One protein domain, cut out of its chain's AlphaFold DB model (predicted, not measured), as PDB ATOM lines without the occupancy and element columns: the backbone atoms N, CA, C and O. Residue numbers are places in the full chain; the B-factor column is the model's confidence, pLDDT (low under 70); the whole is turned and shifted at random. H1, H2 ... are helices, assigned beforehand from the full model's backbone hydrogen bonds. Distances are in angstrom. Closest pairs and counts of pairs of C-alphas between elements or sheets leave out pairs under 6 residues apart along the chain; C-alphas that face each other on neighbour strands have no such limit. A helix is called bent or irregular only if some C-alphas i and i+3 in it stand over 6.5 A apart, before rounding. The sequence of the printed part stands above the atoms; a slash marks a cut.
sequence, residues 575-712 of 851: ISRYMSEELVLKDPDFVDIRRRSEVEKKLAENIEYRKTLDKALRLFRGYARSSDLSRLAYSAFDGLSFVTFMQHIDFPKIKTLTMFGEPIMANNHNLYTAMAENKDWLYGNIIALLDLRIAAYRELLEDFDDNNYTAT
ATOM      1  N   ILE A 575     183.715 180.060 169.779       81.19
ATOM      2  CA  ILE A 575     182.652 181.072 169.909       81.19
ATOM      3  C   ILE A 575     181.883 180.851 171.213       81.19
ATOM      4  O   ILE A 575     181.699 181.791 171.988       81.19
ATOM      5  N   SER A 576     181.511 179.602 171.495       79.88
ATOM      6  CA  SER A 576     180.775 179.225 172.709       79.88
ATOM      7  C   SER A 576     181.548 179.550 173.994       79.88
ATOM      8  O   SER A 576     180.959 179.987 174.987       79.88
ATOM      9  N   ARG A 577     182.882 179.427 173.974       86.00
ATOM     10  CA  ARG A 577     183.744 179.729 175.127       86.00
ATOM     11  C   ARG A 577     183.709 181.200 175.549       86.00
ATOM     12  O   ARG A 577     183.924 181.478 176.730       86.00
ATOM     13  N   TYR A 578     183.410 182.140 174.648       90.06
ATOM     14  CA  TYR A 578     183.453 183.582 174.938       90.06
ATOM     15  C   TYR A 578     182.582 183.999 176.140       90.06
ATOM     16  O   TYR A 578     183.000 184.854 176.928       90.06
ATOM     17  N   MET A 579     181.404 183.375 176.284       89.19
ATOM     18  CA  MET A 579     180.431 183.629 177.362       89.19
ATOM     19  C   MET A 579     180.533 182.630 178.527       89.19
ATOM     20  O   MET A 579     179.652 182.588 179.384       89.19
ATOM     21  N   SER A 580     181.575 181.797 178.560       90.06
ATOM     22  CA  SER A 580     181.736 180.777 179.600       90.06
ATOM     23  C   SER A 580     181.997 181.385 180.981       90.06
ATOM     24  O   SER A 580     182.595 182.455 181.118       90.06
ATOM     25  N   GLU A 581     181.628 180.646 182.032       90.75
ATOM     26  CA  GLU A 581     181.958 181.020 183.413       90.75
ATOM     27  C   GLU A 581     183.470 181.054 183.667       90.75
ATOM     28  O   GLU A 581     183.921 181.682 184.623       90.75
ATOM     29  N   GLU A 582     184.269 180.391 182.823       89.94
ATOM     30  CA  GLU A 582     185.728 180.476 182.841       89.94
ATOM     31  C   GLU A 582     186.193 181.896 182.504       89.94
ATOM     32  O   GLU A 582     187.102 182.390 183.146       89.94
ATOM     33  N   LEU A 583     185.545 182.603 181.580       92.31
ATOM     34  CA  LEU A 583     186.021 183.913 181.130       92.31
ATOM     35  C   LEU A 583     185.279 185.092 181.759       92.31
ATOM     36  O   LEU A 583     185.869 186.165 181.908       92.31
ATOM     37  N   VAL A 584     184.009 184.915 182.121       93.12
ATOM     38  CA  VAL A 584     183.135 186.011 182.557       93.12
ATOM     39  C   VAL A 584     183.105 186.125 184.082       93.12
ATOM     40  O   VAL A 584     182.912 185.143 184.801       93.12
ATOM     41  N   LEU A 585     183.273 187.347 184.585       91.00
ATOM     42  CA  LEU A 585     183.129 187.673 186.000       91.00
ATOM     43  C   LEU A 585     181.644 187.731 186.393       91.00
ATOM     44  O   LEU A 585     180.867 188.492 185.819       91.00
ATOM     45  N   LYS A 586     181.251 186.958 187.413       85.94
ATOM     46  CA  LYS A 586     179.887 187.002 187.967       85.94
ATOM     47  C   LYS A 586     179.687 188.255 188.825       85.94
ATOM     48  O   LYS A 586     180.576 188.610 189.602       85.94
ATOM     49  N   ASP A 587     178.516 188.877 188.714       79.81
ATOM     50  CA  ASP A 587     178.110 190.076 189.466       79.81
ATOM     51  C   ASP A 587     179.121 191.243 189.355       79.81
ATOM     52  O   ASP A 587     179.735 191.636 190.351       79.81
ATOM     53  N   PRO A 588     179.332 191.795 188.141       78.62
ATOM     54  CA  PRO A 588     180.353 192.819 187.884       78.62
ATOM     55  C   PRO A 588     180.040 194.189 188.512       78.62
ATOM     56  O   PRO A 588     180.931 195.031 188.636       78.62
ATOM     57  N   ASP A 589     178.791 194.409 188.927       76.81
ATOM     58  CA  ASP A 589     178.314 195.680 189.481       76.81
ATOM     59  C   ASP A 589     178.833 195.954 190.904       76.81
ATOM     60  O   ASP A 589     178.714 197.074 191.392       76.81
ATOM     61  N   PHE A 590     179.398 194.951 191.590       80.25
ATOM     62  CA  PHE A 590     180.034 195.127 192.896       80.25
ATOM     63  C   PHE A 590     181.108 194.059 193.147       80.25
ATOM     64  O   PHE A 590     180.812 192.918 193.514       80.25
ATOM     65  N   VAL A 591     182.378 194.439 192.994       87.06
ATOM     66  CA  VAL A 591     183.520 193.539 193.176       87.06
ATOM     67  C   VAL A 591     184.351 193.995 194.371       87.06
ATOM     68  O   VAL A 591     184.969 195.057 194.383       87.06
ATOM     69  N   ASP A 592     184.343 193.170 195.411       89.94
ATOM     70  CA  ASP A 592     185.118 193.373 196.633       89.94
ATOM     71  C   ASP A 592     186.564 192.890 196.449       89.94
ATOM     72  O   ASP A 592     186.798 191.875 195.787       89.94
ATOM     73  N   ILE A 593     187.530 193.557 197.090       90.38
ATOM     74  CA  ILE A 593     188.960 193.211 197.016       90.38
ATOM     75  C   ILE A 593     189.269 191.737 197.352       90.38
ATOM     76  O   ILE A 593     190.245 191.175 196.856       90.38
ATOM     77  N   ARG A 594     188.429 191.055 198.146       90.56
ATOM     78  CA  ARG A 594     188.546 189.611 198.436       90.56
ATOM     79  C   ARG A 594     188.433 188.738 197.181       90.56
ATOM     80  O   ARG A 594     188.898 187.603 197.198       90.56
ATOM     81  N   ARG A 595     187.840 189.261 196.104       92.31
ATOM     82  CA  ARG A 595     187.723 188.617 194.788       92.31
ATOM     83  C   ARG A 595     188.871 188.981 193.840       92.31
ATOM     84  O   ARG A 595     188.864 188.535 192.701       92.31
ATOM     85  N   ARG A 596     189.895 189.729 194.275       93.00
ATOM     86  CA  ARG A 596     191.028 190.126 193.415       93.00
ATOM     87  C   ARG A 596     191.660 188.946 192.670       93.00
ATOM     88  O   ARG A 596     191.835 189.024 191.462       93.00
ATOM     89  N   SER A 597     191.949 187.842 193.361       93.06
ATOM     90  CA  SER A 597     192.554 186.660 192.726       93.06
ATOM     91  C   SER A 597     191.640 185.992 191.694       93.06
ATOM     92  O   SER A 597     192.132 185.394 190.742       93.06
ATOM     93  N   GLU A 598     190.316 186.099 191.856       94.06
ATOM     94  CA  GLU A 598     189.354 185.675 190.834       94.06
ATOM     95  C   GLU A 598     189.502 186.559 189.592       94.06
ATOM     96  O   GLU A 598     189.690 186.030 188.503       94.06
ATOM     97  N   VAL A 599     189.515 187.887 189.753       93.62
ATOM     98  CA  VAL A 599     189.678 188.840 188.640       93.62
ATOM     99  C   VAL A 599     191.023 188.657 187.929       93.62
ATOM    100  O   VAL A 599     191.057 188.611 186.702       93.62
ATOM    101  N   GLU A 600     192.126 188.488 188.665       95.62
ATOM    102  CA  GLU A 600     193.456 188.214 188.094       95.62
ATOM    103  C   GLU A 600     193.459 186.920 187.269       95.62
ATOM    104  O   GLU A 600     193.998 186.892 186.158       95.62
ATOM    105  N   LYS A 601     192.814 185.863 187.783       95.62
ATOM    106  CA  LYS A 601     192.648 184.596 187.067       95.62
ATOM    107  C   LYS A 601     191.831 184.796 185.786       95.62
ATOM    108  O   LYS A 601     192.316 184.433 184.716       95.62
ATOM    109  N   LYS A 602     190.664 185.446 185.866       95.06
ATOM    110  CA  LYS A 602     189.817 185.744 184.697       95.06
ATOM    111  C   LYS A 602     190.552 186.585 183.662       95.06
ATOM    112  O   LYS A 602     190.473 186.301 182.470       95.06
ATOM    113  N   LEU A 603     191.300 187.602 184.081       96.00
ATOM    114  CA  LEU A 603     192.101 188.428 183.181       96.00
ATOM    115  C   LEU A 603     193.161 187.593 182.449       96.00
ATOM    116  O   LEU A 603     193.312 187.727 181.233       96.00
ATOM    117  N   ALA A 604     193.878 186.723 183.166       95.31
ATOM    118  CA  ALA A 604     194.865 185.830 182.565       95.31
ATOM    119  C   ALA A 604     194.223 184.859 181.557       95.31
ATOM    120  O   ALA A 604     194.739 184.710 180.447       95.31
ATOM    121  N   GLU A 605     193.075 184.270 181.907       94.62
ATOM    122  CA  GLU A 605     192.295 183.372 181.044       94.62
ATOM    123  C   GLU A 605     191.806 184.094 179.776       94.62
ATOM    124  O   GLU A 605     192.007 183.595 178.669       94.62
ATOM    125  N   ASN A 606     191.278 185.320 179.889       96.00
ATOM    126  CA  ASN A 606     190.860 186.124 178.733       96.00
ATOM    127  C   ASN A 606     192.042 186.514 177.827       96.00
ATOM    128  O   ASN A 606     191.923 186.464 176.602       96.00
ATOM    129  N   ILE A 607     193.202 186.869 178.394       96.00
ATOM    130  CA  ILE A 607     194.416 187.166 177.612       96.00
ATOM    131  C   ILE A 607     194.884 185.928 176.841       96.00
ATOM    132  O   ILE A 607     195.305 186.046 175.687       96.00
ATOM    133  N   GLU A 608     194.838 184.748 177.457       92.62
ATOM    134  CA  GLU A 608     195.229 183.510 176.787       92.62
ATOM    135  C   GLU A 608     194.224 183.114 175.702       92.62
ATOM    136  O   GLU A 608     194.617 182.851 174.565       92.62
ATOM    137  N   TYR A 609     192.928 183.199 175.997       92.62
ATOM    138  CA  TYR A 609     191.863 182.969 175.024       92.62
ATOM    139  C   TYR A 609     191.953 183.929 173.817       92.62
ATOM    140  O   TYR A 609     191.809 183.510 172.666       92.62
ATOM    141  N   ARG A 610     192.341 185.193 174.024       94.25
ATOM    142  CA  ARG A 610     192.620 186.135 172.926       94.25
ATOM    143  C   ARG A 610     193.752 185.650 172.015       94.25
ATOM    144  O   ARG A 610     193.641 185.717 170.790       94.25
ATOM    145  N   LYS A 611     194.858 185.158 172.592       90.75
ATOM    146  CA  LYS A 611     195.981 184.601 171.810       90.75
ATOM    147  C   LYS A 611     195.557 183.360 171.028       90.75
ATOM    148  O   LYS A 611     196.057 183.146 169.920       90.75
ATOM    149  N   THR A 612     194.659 182.563 171.603       84.44
ATOM    150  CA  THR A 612     194.044 181.400 170.962       84.44
ATOM    151  C   THR A 612     193.277 181.802 169.703       84.44
ATOM    152  O   THR A 612     193.585 181.284 168.628       84.44
ATOM    153  N   LEU A 613     192.379 182.790 169.784       87.19
ATOM    154  CA  LEU A 613     191.646 183.305 168.618       87.19
ATOM    155  C   LEU A 613     192.595 183.844 167.531       87.19
ATOM    156  O   LEU A 613     192.499 183.454 166.368       87.19
ATOM    157  N   ASP A 614     193.594 184.655 167.901       88.88
ATOM    158  CA  ASP A 614     194.596 185.201 166.962       88.88
ATOM    159  C   ASP A 614     195.388 184.122 166.213       88.88
ATOM    160  O   ASP A 614     195.892 184.300 165.096       88.88
ATOM    161  N   LYS A 615     195.605 182.995 166.871       84.31
ATOM    162  CA  LYS A 615     196.321 181.868 166.300       84.31
ATOM    163  C   LYS A 615     195.430 181.041 165.387       84.31
ATOM    164  O   LYS A 615     195.902 180.685 164.309       84.31
ATOM    165  N   ALA A 616     194.178 180.806 165.771       81.81
ATOM    166  CA  ALA A 616     193.190 180.183 164.902       81.81
ATOM    167  C   ALA A 616     193.020 180.999 163.606       81.81
ATOM    168  O   ALA A 616     193.138 180.450 162.512       81.81
ATOM    169  N   LEU A 617     192.920 182.333 163.699       86.50
ATOM    170  CA  LEU A 617     192.891 183.218 162.524       86.50
ATOM    171  C   LEU A 617     194.122 183.064 161.625       86.50
ATOM    172  O   LEU A 617     194.017 182.965 160.401       86.50
ATOM    173  N   ARG A 618     195.323 183.031 162.215       87.00
ATOM    174  CA  ARG A 618     196.563 182.815 161.450       87.00
ATOM    175  C   ARG A 618     196.594 181.449 160.771       87.00
ATOM    176  O   ARG A 618     197.120 181.369 159.661       87.00
ATOM    177  N   LEU A 619     196.043 180.418 161.408       82.06
ATOM    178  CA  LEU A 619     195.940 179.077 160.844       82.06
ATOM    179  C   LEU A 619     195.031 179.068 159.612       82.06
ATOM    180  O   LEU A 619     195.501 178.704 158.538       82.06
ATOM    181  N   PHE A 620     193.784 179.535 159.732       84.06
ATOM    182  CA  PHE A 620     192.829 179.526 158.617       84.06
ATOM    183  C   PHE A 620     193.291 180.406 157.447       84.06
ATOM    184  O   PHE A 620     193.261 179.973 156.296       84.06
ATOM    185  N   ARG A 621     193.859 181.590 157.719       88.12
ATOM    186  CA  ARG A 621     194.523 182.401 156.679       88.12
ATOM    187  C   ARG A 621     195.692 181.662 156.022       88.12
ATOM    188  O   ARG A 621     195.949 181.841 154.832       88.12
ATOM    189  N   GLY A 622     196.433 180.865 156.792       85.81
ATOM    190  CA  GLY A 622     197.489 179.991 156.287       85.81
ATOM    191  C   GLY A 622     196.941 178.902 155.363       85.81
ATOM    192  O   GLY A 622     197.491 178.699 154.282       85.81
ATOM    193  N   TYR A 623     195.830 178.271 155.745       85.06
ATOM    194  CA  TYR A 623     195.128 177.271 154.941       85.06
ATOM    195  C   TYR A 623     194.639 177.842 153.610       85.06
ATOM    196  O   TYR A 623     194.957 177.267 152.572       85.06
ATOM    197  N   ALA A 624     193.980 179.005 153.610       87.44
ATOM    198  CA  ALA A 624     193.537 179.677 152.385       87.44
ATOM    199  C   ALA A 624     194.700 179.996 151.423       87.44
ATOM    200  O   ALA A 624     194.611 179.778 150.216       87.44
ATOM    201  N   ARG A 625     195.841 180.464 151.949       88.69
ATOM    202  CA  ARG A 625     197.039 180.724 151.127       88.69
ATOM    203  C   ARG A 625     197.661 179.442 150.586       88.69
ATOM    204  O   ARG A 625     198.084 179.408 149.434       88.69
ATOM    205  N   SER A 626     197.758 178.410 151.424       83.19
ATOM    206  CA  SER A 626     198.319 177.119 151.025       83.19
ATOM    207  C   SER A 626     197.466 176.476 149.940       83.19
ATOM    208  O   SER A 626     198.012 175.958 148.972       83.19
ATOM    209  N   SER A 627     196.142 176.537 150.079       87.00
ATOM    210  CA  SER A 627     195.223 175.945 149.116       87.00
ATOM    211  C   SER A 627     195.240 176.663 147.769       87.00
ATOM    212  O   SER A 627     195.215 176.005 146.729       87.00
ATOM    213  N   ASP A 628     195.368 177.994 147.763       87.25
ATOM    214  CA  ASP A 628     195.545 178.767 146.529       87.25
ATOM    215  C   ASP A 628     196.849 178.396 145.810       87.25
ATOM    216  O   ASP A 628     196.857 178.141 144.605       87.25
ATOM    217  N   LEU A 629     197.952 178.270 146.556       85.81
ATOM    218  CA  LEU A 629     199.238 177.862 145.991       85.81
ATOM    219  C   LEU A 629     199.179 176.448 145.393       85.81
ATOM    220  O   LEU A 629     199.657 176.241 144.275       85.81
ATOM    221  N   SER A 630     198.559 175.497 146.098       83.81
ATOM    222  CA  SER A 630     198.332 174.133 145.609       83.81
ATOM    223  C   SER A 630     197.475 174.118 144.341       83.81
ATOM    224  O   SER A 630     197.830 173.448 143.370       83.81
ATOM    225  N   ARG A 631     196.391 174.905 144.305       88.94
ATOM    226  CA  ARG A 631     195.523 175.055 143.128       88.94
ATOM    227  C   ARG A 631     196.295 175.612 141.935       88.94
ATOM    228  O   ARG A 631     196.239 175.029 140.857       88.94
ATOM    229  N   LEU A 632     197.054 176.692 142.122       86.00
ATOM    230  CA  LEU A 632     197.858 177.309 141.063       86.00
ATOM    231  C   LEU A 632     198.930 176.356 140.519       86.00
ATOM    232  O   LEU A 632     199.115 176.256 139.304       86.00
ATOM    233  N   ALA A 633     199.623 175.635 141.400       84.00
ATOM    234  CA  ALA A 633     200.628 174.661 140.994       84.00
ATOM    235  C   ALA A 633     200.017 173.479 140.238       84.00
ATOM    236  O   ALA A 633     200.578 173.037 139.232       84.00
ATOM    237  N   TYR A 634     198.850 173.007 140.680       87.69
ATOM    238  CA  TYR A 634     198.100 171.994 139.958       87.69
ATOM    239  C   TYR A 634     197.659 172.495 138.580       87.69
ATOM    240  O   TYR A 634     197.912 171.812 137.595       87.69
ATOM    241  N   SER A 635     197.095 173.702 138.467       87.25
ATOM    242  CA  SER A 635     196.712 174.280 137.170       87.25
ATOM    243  C   SER A 635     197.901 174.393 136.206       87.25
ATOM    244  O   SER A 635     197.756 174.140 135.011       87.25
ATOM    245  N   ALA A 636     199.094 174.727 136.709       86.75
ATOM    246  CA  ALA A 636     200.311 174.744 135.897       86.75
ATOM    247  C   ALA A 636     200.715 173.335 135.421       86.75
ATOM    248  O   ALA A 636     201.076 173.156 134.255       86.75
ATOM    249  N   PHE A 637     200.643 172.334 136.305       87.62
ATOM    250  CA  PHE A 637     200.874 170.932 135.952       87.62
ATOM    251  C   PHE A 637     199.863 170.434 134.912       87.62
ATOM    252  O   PHE A 637     200.262 169.837 133.913       87.62
ATOM    253  N   ASP A 638     198.580 170.708 135.124       86.38
ATOM    254  CA  ASP A 638     197.490 170.277 134.256       86.38
ATOM    255  C   ASP A 638     197.631 170.894 132.859       86.38
ATOM    256  O   ASP A 638     197.669 170.169 131.863       86.38
ATOM    257  N   GLY A 639     197.895 172.203 132.778       88.25
ATOM    258  CA  GLY A 639     198.186 172.891 131.518       88.25
ATOM    259  C   GLY A 639     199.410 172.327 130.788       88.25
ATOM    260  O   GLY A 639     199.371 172.121 129.572       88.25
ATOM    261  N   LEU A 640     200.489 172.003 131.511       87.94
ATOM    262  CA  LEU A 640     201.651 171.326 130.925       87.94
ATOM    263  C   LEU A 640     201.274 169.934 130.400       87.94
ATOM    264  O   LEU A 640     201.695 169.553 129.306       87.94
ATOM    265  N   SER A 641     200.487 169.174 131.162       87.00
ATOM    266  CA  SER A 641     200.046 167.829 130.790       87.00
ATOM    267  C   SER A 641     199.155 167.835 129.542       87.00
ATOM    268  O   SER A 641     199.298 166.953 128.690       87.00
ATOM    269  N   PHE A 642     198.320 168.866 129.390       88.25
ATOM    270  CA  PHE A 642     197.473 169.095 128.227       88.25
ATOM    271  C   PHE A 642     198.317 169.402 126.986       88.25
ATOM    272  O   PHE A 642     198.233 168.690 125.986       88.25
ATOM    273  N   VAL A 643     199.209 170.401 127.066       89.88
ATOM    274  CA  VAL A 643     200.068 170.828 125.940       89.88
ATOM    275  C   VAL A 643     201.005 169.709 125.471       89.88
ATOM    276  O   VAL A 643     201.330 169.612 124.288       89.88
ATOM    277  N   THR A 644     201.435 168.844 126.388       86.69
ATOM    278  CA  THR A 644     202.315 167.703 126.090       86.69
ATOM    279  C   THR A 644     201.561 166.409 125.775       86.69
ATOM    280  O   THR A 644     202.201 165.384 125.535       86.69
ATOM    281  N   PHE A 645     200.222 166.429 125.775       87.62
ATOM    282  CA  PHE A 645     199.348 165.261 125.615       87.62
ATOM    283  C   PHE A 645     199.564 164.143 126.658       87.62
ATOM    284  O   PHE A 645     199.057 163.030 126.492       87.62
ATOM    285  N   MET A 646     200.274 164.416 127.760       85.19
ATOM    286  CA  MET A 646     200.522 163.441 128.827       85.19
ATOM    287  C   MET A 646     199.234 163.001 129.533       85.19
ATOM    288  O   MET A 646     199.179 161.878 130.028       85.19
ATOM    289  N   GLN A 647     198.180 163.819 129.508       83.06
ATOM    290  CA  GLN A 647     196.844 163.465 130.011       83.06
ATOM    291  C   GLN A 647     196.218 162.235 129.322       83.06
ATOM    292  O   GLN A 647     195.277 161.637 129.834       83.06
ATOM    293  N   HIS A 648     196.724 161.814 128.156       85.31
ATOM    294  CA  HIS A 648     196.284 160.579 127.494       85.31
ATOM    295  C   HIS A 648     197.081 159.344 127.937       85.31
ATOM    296  O   HIS A 648     196.737 158.220 127.564       85.31
ATOM    297  N   ILE A 649     198.130 159.534 128.742       82.94
ATOM    298  CA  ILE A 649     199.017 158.481 129.222       82.94
ATOM    299  C   ILE A 649     198.627 158.117 130.651       82.94
ATOM    300  O   ILE A 649     198.791 158.880 131.601       82.94
ATOM    301  N   ASP A 650     198.146 156.893 130.814       78.38
ATOM    302  CA  ASP A 650     197.713 156.408 132.117       78.38
ATOM    303  C   ASP A 650     198.796 155.636 132.883       78.38
ATOM    304  O   ASP A 650     198.638 155.350 134.060       78.38
ATOM    305  N   PHE A 651     199.948 155.359 132.273       78.25
ATOM    306  CA  PHE A 651     201.133 154.876 132.985       78.25
ATOM    307  C   PHE A 651     202.166 156.013 133.071       78.25
ATOM    308  O   PHE A 651     202.726 156.358 132.031       78.25
ATOM    309  N   PRO A 652     202.455 156.609 134.247       72.38
ATOM    310  CA  PRO A 652     202.214 156.112 135.609       72.38
ATOM    311  C   PRO A 652     201.106 156.877 136.379       72.38
ATOM    312  O   PRO A 652     201.363 157.386 137.461       72.38
ATOM    313  N   LYS A 653     199.874 156.914 135.858       82.00
ATOM    314  CA  LYS A 653     198.649 157.543 136.410       82.00
ATOM    315  C   LYS A 653     198.445 159.041 136.119       82.00
ATOM    316  O   LYS A 653     197.616 159.670 136.765       82.00
ATOM    317  N   ILE A 654     199.114 159.618 135.110       82.94
ATOM    318  CA  ILE A 654     198.924 161.043 134.745       82.94
ATOM    319  C   ILE A 654     197.480 161.319 134.317       82.94
ATOM    320  O   ILE A 654     196.859 162.222 134.862       82.94
ATOM    321  N   LYS A 655     196.921 160.499 133.416       85.25
ATOM    322  CA  LYS A 655     195.508 160.602 133.015       85.25
ATOM    323  C   LYS A 655     194.542 160.590 134.205       85.25
ATOM    324  O   LYS A 655     193.549 161.312 134.194       85.25
ATOM    325  N   THR A 656     194.807 159.733 135.192       84.56
ATOM    326  CA  THR A 656     193.974 159.605 136.398       84.56
ATOM    327  C   THR A 656     194.054 160.884 137.232       84.56
ATOM    328  O   THR A 656     193.023 161.494 137.502       84.56
ATOM    329  N   LEU A 657     195.272 161.365 137.500       84.50
ATOM    330  CA  LEU A 657     195.522 162.606 138.233       84.50
ATOM    331  C   LEU A 657     194.803 163.810 137.602       84.50
ATOM    332  O   LEU A 657     194.167 164.583 138.311       84.50
ATOM    333  N   THR A 658     194.853 163.931 136.270       84.12
ATOM    334  CA  THR A 658     194.241 165.044 135.524       84.12
ATOM    335  C   THR A 658     192.712 164.980 135.462       84.12
ATOM    336  O   THR A 658     192.068 165.988 135.200       84.12
ATOM    337  N   MET A 659     192.103 163.812 135.699       84.81
ATOM    338  CA  MET A 659     190.653 163.625 135.543       84.81
ATOM    339  C   MET A 659     189.837 164.266 136.673       84.81
ATOM    340  O   MET A 659     188.752 164.789 136.419       84.81
ATOM    341  N   PHE A 660     190.349 164.220 137.905       86.25
ATOM    342  CA  PHE A 660     189.645 164.716 139.096       86.25
ATOM    343  C   PHE A 660     190.459 165.710 139.930       86.25
ATOM    344  O   PHE A 660     189.913 166.295 140.865       86.25
ATOM    345  N   GLY A 661     191.729 165.951 139.596       86.62
ATOM    346  CA  GLY A 661     192.569 166.850 140.380       86.62
ATOM    347  C   GLY A 661     192.118 168.316 140.341       86.62
ATOM    348  O   GLY A 661     192.160 168.964 141.381       86.62
ATOM    349  N   GLU A 662     191.613 168.841 139.215       86.69
ATOM    350  CA  GLU A 662     191.102 170.227 139.169       86.69
ATOM    351  C   GLU A 662     189.885 170.414 140.093       86.69
ATOM    352  O   GLU A 662     189.969 171.278 140.973       86.69
ATOM    353  N   PRO A 663     188.837 169.562 140.028       87.88
ATOM    354  CA  PRO A 663     187.710 169.649 140.951       87.88
ATOM    355  C   PRO A 663     188.126 169.558 142.421       87.88
ATOM    356  O   PRO A 663     187.609 170.309 143.249       87.88
ATOM    357  N   ILE A 664     189.071 168.674 142.758       89.50
ATOM    358  CA  ILE A 664     189.585 168.533 144.128       89.50
ATOM    359  C   ILE A 664     190.254 169.824 144.587       89.50
ATOM    360  O   ILE A 664     189.937 170.341 145.660       89.50
ATOM    361  N   MET A 665     191.174 170.357 143.782       89.75
ATOM    362  CA  MET A 665     191.944 171.541 144.151       89.75
ATOM    363  C   MET A 665     191.054 172.781 144.240       89.75
ATOM    364  O   MET A 665     191.198 173.563 145.178       89.75
ATOM    365  N   ALA A 666     190.107 172.938 143.312       88.94
ATOM    366  CA  ALA A 666     189.159 174.045 143.304       88.94
ATOM    367  C   ALA A 666     188.212 174.006 144.514       88.94
ATOM    368  O   ALA A 666     188.058 175.018 145.194       88.94
ATOM    369  N   ASN A 667     187.616 172.850 144.836       89.81
ATOM    370  CA  ASN A 667     186.694 172.753 145.973       89.81
ATOM    371  C   ASN A 667     187.411 172.892 147.322       89.81
ATOM    372  O   ASN A 667     186.906 173.601 148.188       89.81
ATOM    373  N   ASN A 668     188.612 172.320 147.482       90.12
ATOM    374  CA  ASN A 668     189.438 172.573 148.666       90.12
ATOM    375  C   ASN A 668     189.771 174.070 148.801       90.12
ATOM    376  O   ASN A 668     189.619 174.639 149.878       90.12
ATOM    377  N   HIS A 669     190.199 174.732 147.720       90.12
ATOM    378  CA  HIS A 669     190.506 176.164 147.750       90.12
ATOM    379  C   HIS A 669     189.295 177.019 148.144       90.12
ATOM    380  O   HIS A 669     189.421 177.876 149.021       90.12
ATOM    381  N   ASN A 670     188.132 176.755 147.546       87.81
ATOM    382  CA  ASN A 670     186.896 177.470 147.854       87.81
ATOM    383  C   ASN A 670     186.491 177.278 149.322       87.81
ATOM    384  O   ASN A 670     186.190 178.262 149.992       87.81
ATOM    385  N   LEU A 671     186.554 176.040 149.829       86.75
ATOM    386  CA  LEU A 671     186.270 175.730 151.230       86.75
ATOM    387  C   LEU A 671     187.200 176.510 152.168       86.75
ATOM    388  O   LEU A 671     186.729 177.277 152.998       86.75
ATOM    389  N   TYR A 672     188.522 176.363 152.027       87.50
ATOM    390  CA  TYR A 672     189.463 176.999 152.958       87.50
ATOM    391  C   TYR A 672     189.461 178.528 152.872       87.50
ATOM    392  O   TYR A 672     189.758 179.187 153.865       87.50
ATOM    393  N   THR A 673     189.130 179.093 151.709       88.44
ATOM    394  CA  THR A 673     188.960 180.544 151.552       88.44
ATOM    395  C   THR A 673     187.714 181.020 152.287       88.44
ATOM    396  O   THR A 673     187.833 181.912 153.123       88.44
ATOM    397  N   ALA A 674     186.562 180.373 152.064       83.69
ATOM    398  CA  ALA A 674     185.321 180.699 152.764       83.69
ATOM    399  C   ALA A 674     185.482 180.574 154.287       83.69
ATOM    400  O   ALA A 674     185.160 181.503 155.019       83.69
ATOM    401  N   MET A 675     186.102 179.488 154.760       82.00
ATOM    402  CA  MET A 675     186.399 179.301 156.183       82.00
ATOM    403  C   MET A 675     187.292 180.419 156.734       82.00
ATOM    404  O   MET A 675     187.044 180.933 157.820       82.00
ATOM    405  N   ALA A 676     188.344 180.821 156.014       86.38
ATOM    406  CA  ALA A 676     189.216 181.898 156.473       86.38
ATOM    407  C   ALA A 676     188.488 183.244 156.548       86.38
ATOM    408  O   ALA A 676     188.676 183.970 157.523       86.38
ATOM    409  N   GLU A 677     187.654 183.560 155.558       84.94
ATOM    410  CA  GLU A 677     186.843 184.781 155.527       84.94
ATOM    411  C   GLU A 677     185.815 184.801 156.664       84.94
ATOM    412  O   GLU A 677     185.726 185.791 157.395       84.94
ATOM    413  N   ASN A 678     185.112 183.689 156.880       80.88
ATOM    414  CA  ASN A 678     184.119 183.552 157.941       80.88
ATOM    415  C   ASN A 678     184.750 183.615 159.334       80.88
ATOM    416  O   ASN A 678     184.253 184.334 160.200       80.88
ATOM    417  N   LYS A 679     185.878 182.931 159.573       83.75
ATOM    418  CA  LYS A 679     186.572 183.004 160.870       83.75
ATOM    419  C   LYS A 679     187.191 184.381 161.103       83.75
ATOM    420  O   LYS A 679     187.110 184.879 162.222       83.75
ATOM    421  N   ASP A 680     187.735 185.030 160.070       86.31
ATOM    422  CA  ASP A 680     188.189 186.428 160.147       86.31
ATOM    423  C   ASP A 680     187.063 187.368 160.579       86.31
ATOM    424  O   ASP A 680     187.283 188.273 161.390       86.31
ATOM    425  N   TRP A 681     185.864 187.134 160.057       81.50
ATOM    426  CA  TRP A 681     184.672 187.897 160.378       81.50
ATOM    427  C   TRP A 681     184.154 187.618 161.801       81.50
ATOM    428  O   TRP A 681     184.006 188.552 162.592       81.50
ATOM    429  N   LEU A 682     183.953 186.349 162.174       81.88
ATOM    430  CA  LEU A 682     183.439 185.946 163.492       81.88
ATOM    431  C   LEU A 682     184.424 186.275 164.621       81.88
ATOM    432  O   LEU A 682     184.086 187.001 165.557       81.88
ATOM    433  N   TYR A 683     185.666 185.791 164.534       87.62
ATOM    434  CA  TYR A 683     186.648 185.994 165.603       87.62
ATOM    435  C   TYR A 683     187.129 187.433 165.672       87.62
ATOM    436  O   TYR A 683     187.491 187.887 166.751       87.62
ATOM    437  N   GLY A 684     187.111 188.170 164.558       88.19
ATOM    438  CA  GLY A 684     187.418 189.596 164.563       88.19
ATOM    439  C   GLY A 684     186.515 190.373 165.524       88.19
ATOM    440  O   GLY A 684     187.019 191.149 166.336       88.19
ATOM    441  N   ASN A 685     185.206 190.107 165.483       87.38
ATOM    442  CA  ASN A 685     184.228 190.736 166.373       87.38
ATOM    443  C   ASN A 685     184.393 190.283 167.835       87.38
ATOM    444  O   ASN A 685     184.358 191.112 168.744       87.38
ATOM    445  N   ILE A 686     184.646 188.990 168.068       90.06
ATOM    446  CA  ILE A 686     184.877 188.448 169.418       90.06
ATOM    447  C   ILE A 686     186.148 189.029 170.040       90.06
ATOM    448  O   ILE A 686     186.126 189.442 171.195       90.06
ATOM    449  N   ILE A 687     187.250 189.102 169.287       92.62
ATOM    450  CA  ILE A 687     188.509 189.698 169.755       92.62
ATOM    451  C   ILE A 687     188.285 191.153 170.166       92.62
ATOM    452  O   ILE A 687     188.818 191.576 171.188       92.62
ATOM    453  N   ALA A 688     187.482 191.908 169.413       90.50
ATOM    454  CA  ALA A 688     187.211 193.301 169.735       90.50
ATOM    455  C   ALA A 688     186.425 193.453 171.051       90.50
ATOM    456  O   ALA A 688     186.819 194.245 171.906       90.50
ATOM    457  N   LEU A 689     185.382 192.644 171.272       91.38
ATOM    458  CA  LEU A 689     184.663 192.616 172.555       91.38
ATOM    459  C   LEU A 689     185.551 192.117 173.710       91.38
ATOM    460  O   LEU A 689     185.482 192.617 174.833       91.38
ATOM    461  N   LEU A 690     186.413 191.138 173.441       93.50
ATOM    462  CA  LEU A 690     187.357 190.587 174.410       93.50
ATOM    463  C   LEU A 690     188.411 191.618 174.834       93.50
ATOM    464  O   LEU A 690     188.759 191.686 176.010       93.50
ATOM    465  N   ASP A 691     188.882 192.450 173.904       93.00
ATOM    466  CA  ASP A 691     189.795 193.556 174.195       93.00
ATOM    467  C   ASP A 691     189.145 194.589 175.133       93.00
ATOM    468  O   ASP A 691     189.798 195.059 176.068       93.00
ATOM    469  N   LEU A 692     187.847 194.871 174.960       91.19
ATOM    470  CA  LEU A 692     187.082 195.716 175.886       91.19
ATOM    471  C   LEU A 692     186.948 195.071 177.275       91.19
ATOM    472  O   LEU A 692     187.141 195.755 178.278       91.19
ATOM    473  N   ARG A 693     186.689 193.757 177.352       92.81
ATOM    474  CA  ARG A 693     186.626 193.018 178.631       92.81
ATOM    475  C   ARG A 693     187.964 193.044 179.367       92.81
ATOM    476  O   ARG A 693     188.016 193.330 180.559       92.81
ATOM    477  N   ILE A 694     189.056 192.771 178.652       94.50
ATOM    478  CA  ILE A 694     190.419 192.796 179.200       94.50
ATOM    479  C   ILE A 694     190.747 194.185 179.754       94.50
ATOM    480  O   ILE A 694     191.338 194.278 180.828       94.50
ATOM    481  N   ALA A 695     190.371 195.254 179.045       92.12
ATOM    482  CA  ALA A 695     190.552 196.619 179.530       92.12
ATOM    483  C   ALA A 695     189.747 196.872 180.815       92.12
ATOM    484  O   ALA A 695     190.316 197.336 181.798       92.12
ATOM    485  N   ALA A 696     188.473 196.477 180.839       91.00
ATOM    486  CA  ALA A 696     187.602 196.660 181.997       91.00
ATOM    487  C   ALA A 696     188.091 195.897 183.245       91.00
ATOM    488  O   ALA A 696     188.021 196.405 184.360       91.00
ATOM    489  N   TYR A 697     188.633 194.684 183.081       94.06
ATOM    490  CA  TYR A 697     189.190 193.921 184.207       94.06
ATOM    491  C   TYR A 697     190.524 194.489 184.696       94.06
ATOM    492  O   TYR A 697     190.827 194.381 185.881       94.06
ATOM    493  N   ARG A 698     191.325 195.101 183.812       94.88
ATOM    494  CA  ARG A 698     192.540 195.820 184.223       94.88
ATOM    495  C   ARG A 698     192.206 197.057 185.042       94.88
ATOM    496  O   ARG A 698     192.797 197.211 186.098       94.88
ATOM    497  N   GLU A 699     191.239 197.855 184.599       91.88
ATOM    498  CA  GLU A 699     190.756 199.033 185.336       91.88
ATOM    499  C   GLU A 699     190.299 198.649 186.753       91.88
ATOM    500  O   GLU A 699     190.678 199.281 187.731       91.88
ATOM    501  N   LEU A 700     189.593 197.524 186.889       91.38
ATOM    502  CA  LEU A 700     189.167 197.004 188.190       91.38
ATOM    503  C   LEU A 700     190.354 196.628 189.101       91.38
ATOM    504  O   LEU A 700     190.332 196.879 190.306       91.38
ATOM    505  N   LEU A 701     191.410 196.026 188.544       92.56
ATOM    506  CA  LEU A 701     192.629 195.728 189.305       92.56
ATOM    507  C   LEU A 701     193.415 196.996 189.660       92.56
ATOM    508  O   LEU A 701     193.966 197.057 190.758       92.56
ATOM    509  N   GLU A 702     193.432 197.992 188.773       93.62
ATOM    510  CA  GLU A 702     194.026 199.310 189.021       93.62
ATOM    511  C   GLU A 702     193.308 200.025 190.180       93.62
ATOM    512  O   GLU A 702     193.974 200.510 191.091       93.62
ATOM    513  N   ASP A 703     191.972 199.969 190.250       90.69
ATOM    514  CA  ASP A 703     191.203 200.485 191.393       90.69
ATOM    515  C   ASP A 703     191.630 199.838 192.721       90.69
ATOM    516  O   ASP A 703     191.779 200.514 193.747       90.69
ATOM    517  N   PHE A 704     191.839 198.518 192.723       91.38
ATOM    518  CA  PHE A 704     192.335 197.813 193.905       91.38
ATOM    519  C   PHE A 704     193.775 198.207 194.257       91.38
ATOM    520  O   PHE A 704     194.103 198.292 195.443       91.38
ATOM    521  N   ASP A 705     194.627 198.442 193.257       91.06
ATOM    522  CA  ASP A 705     195.999 198.928 193.447       91.06
ATOM    523  C   ASP A 705     196.026 200.354 194.029       91.06
ATOM    524  O   ASP A 705     196.895 200.671 194.848       91.06
ATOM    525  N   ASP A 706     195.012 201.167 193.724       91.75
ATOM    526  CA  ASP A 706     194.808 202.519 194.258       91.75
ATOM    527  C   ASP A 706     194.145 202.555 195.656       91.75
ATOM    528  O   ASP A 706     193.809 203.621 196.178       91.75
ATOM    529  N   ASN A 707     194.059 201.409 196.345       86.81
ATOM    530  CA  ASN A 707     193.467 201.217 197.680       86.81
ATOM    531  C   ASN A 707     191.936 201.369 197.756       86.81
ATOM    532  O   ASN A 707     191.396 201.585 198.851       86.81
ATOM    533  N   ASN A 708     191.210 201.204 196.647       88.06
ATOM    534  CA  ASN A 708     189.761 201.029 196.708       88.06
ATOM    535  C   ASN A 708     189.441 199.591 197.148       88.06
ATOM    536  O   ASN A 708     189.871 198.620 196.538       88.06
ATOM    537  N   TYR A 709     188.673 199.424 198.228       86.75
ATOM    538  CA  TYR A 709     188.295 198.089 198.732       86.75
ATOM    539  C   TYR A 709     187.100 197.475 197.986       86.75
ATOM    540  O   TYR A 709     186.794 196.290 198.149       86.75
ATOM    541  N   THR A 710     186.432 198.287 197.171       88.12
ATOM    542  CA  THR A 710     185.301 197.929 196.321       88.12
ATOM    543  C   THR A 710     185.471 198.641 194.990       88.12
ATOM    544  O   THR A 710     185.687 199.852 194.988       88.12
ATOM    545  N   ALA A 711     185.336 197.905 193.896       87.00
ATOM    546  CA  ALA A 711     185.376 198.426 192.540       87.00
ATOM    547  C   ALA A 711     184.153 197.917 191.769       87.00
ATOM    548  O   ALA A 711     183.541 196.905 192.128       87.00
ATOM    549  N   THR A 712     183.783 198.627 190.715       85.19
ATOM    550  CA  THR A 712     182.694 198.234 189.820       85.19
ATOM    551  C   THR A 712     183.236 198.214 188.413       85.19
ATOM    552  O   THR A 712     183.959 199.134 188.032       85.19
TER     553      THR A 712
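What this domain is: This is residues 575 to 712 of the 851 residues of an uncharacterized protein of Sediminispirochaeta smaragdinae (strain DSM 11293 / JCM 15392 / SEBR 4228) (UniProt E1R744). This is a long, thin helical hairpin: H2 and H1 lie side by side for nearly the whole length of a rod, with the turn between them, residues 644 to 653, at one end. Near the other end, residues 575 to 592, with no named element, run alongside the helix pair, and residues 591 to 592 form a short antiparallel pairing with residues 710 to 711 just after H2. The printed part has 138 residues, with two named helices in the order H1, H2 and no named strand; the class is all helix. It is extended, with a radius of gyration of the C-alphas of 25.4 A and spans of 81 by 21 by 21 A.

How they stand to each other: H2, residues 654 to 705, touches H1, residues 593 to 643, with 50 pairs of C-alphas within 8 A. The closest C-alphas of the two are those of Ala 624 and Thr 673, 4.7 A apart. The two form a helical hairpin, running opposite ways at a shallow tilt of 19 degrees, and their centres are 6.1 A apart. H2 has a kink of 39 degrees near residue 661. In H1 45 of 47 O i to N i+4 pairs are within hydrogen-bond range, and in H2 45 of 48.

Where its parts are: H2 has 52 residues and measures 69.9 A from C-alpha 654 at (198.924, 161.043, 134.745) to C-alpha 705 at (195.999, 198.928, 193.447). H1 has 51 residues and measures 75.3 A, beginning with C-alpha 593 at (188.960, 193.211, 197.016). Both are irregular: C-alphas 594 and 597 in H1 are 7.6 A apart, and C-alphas 659 and 662 in H2 are 7.5 A apart.

The domain as a whole: The two C-alphas farthest apart are those of His 648 and Asn 707, 81.2 A. The link from H1 to H2 is short, with 10 residues, and the printed part has no cut. The mean pLDDT of the printed part is 87.9, and no printed residue is under 70.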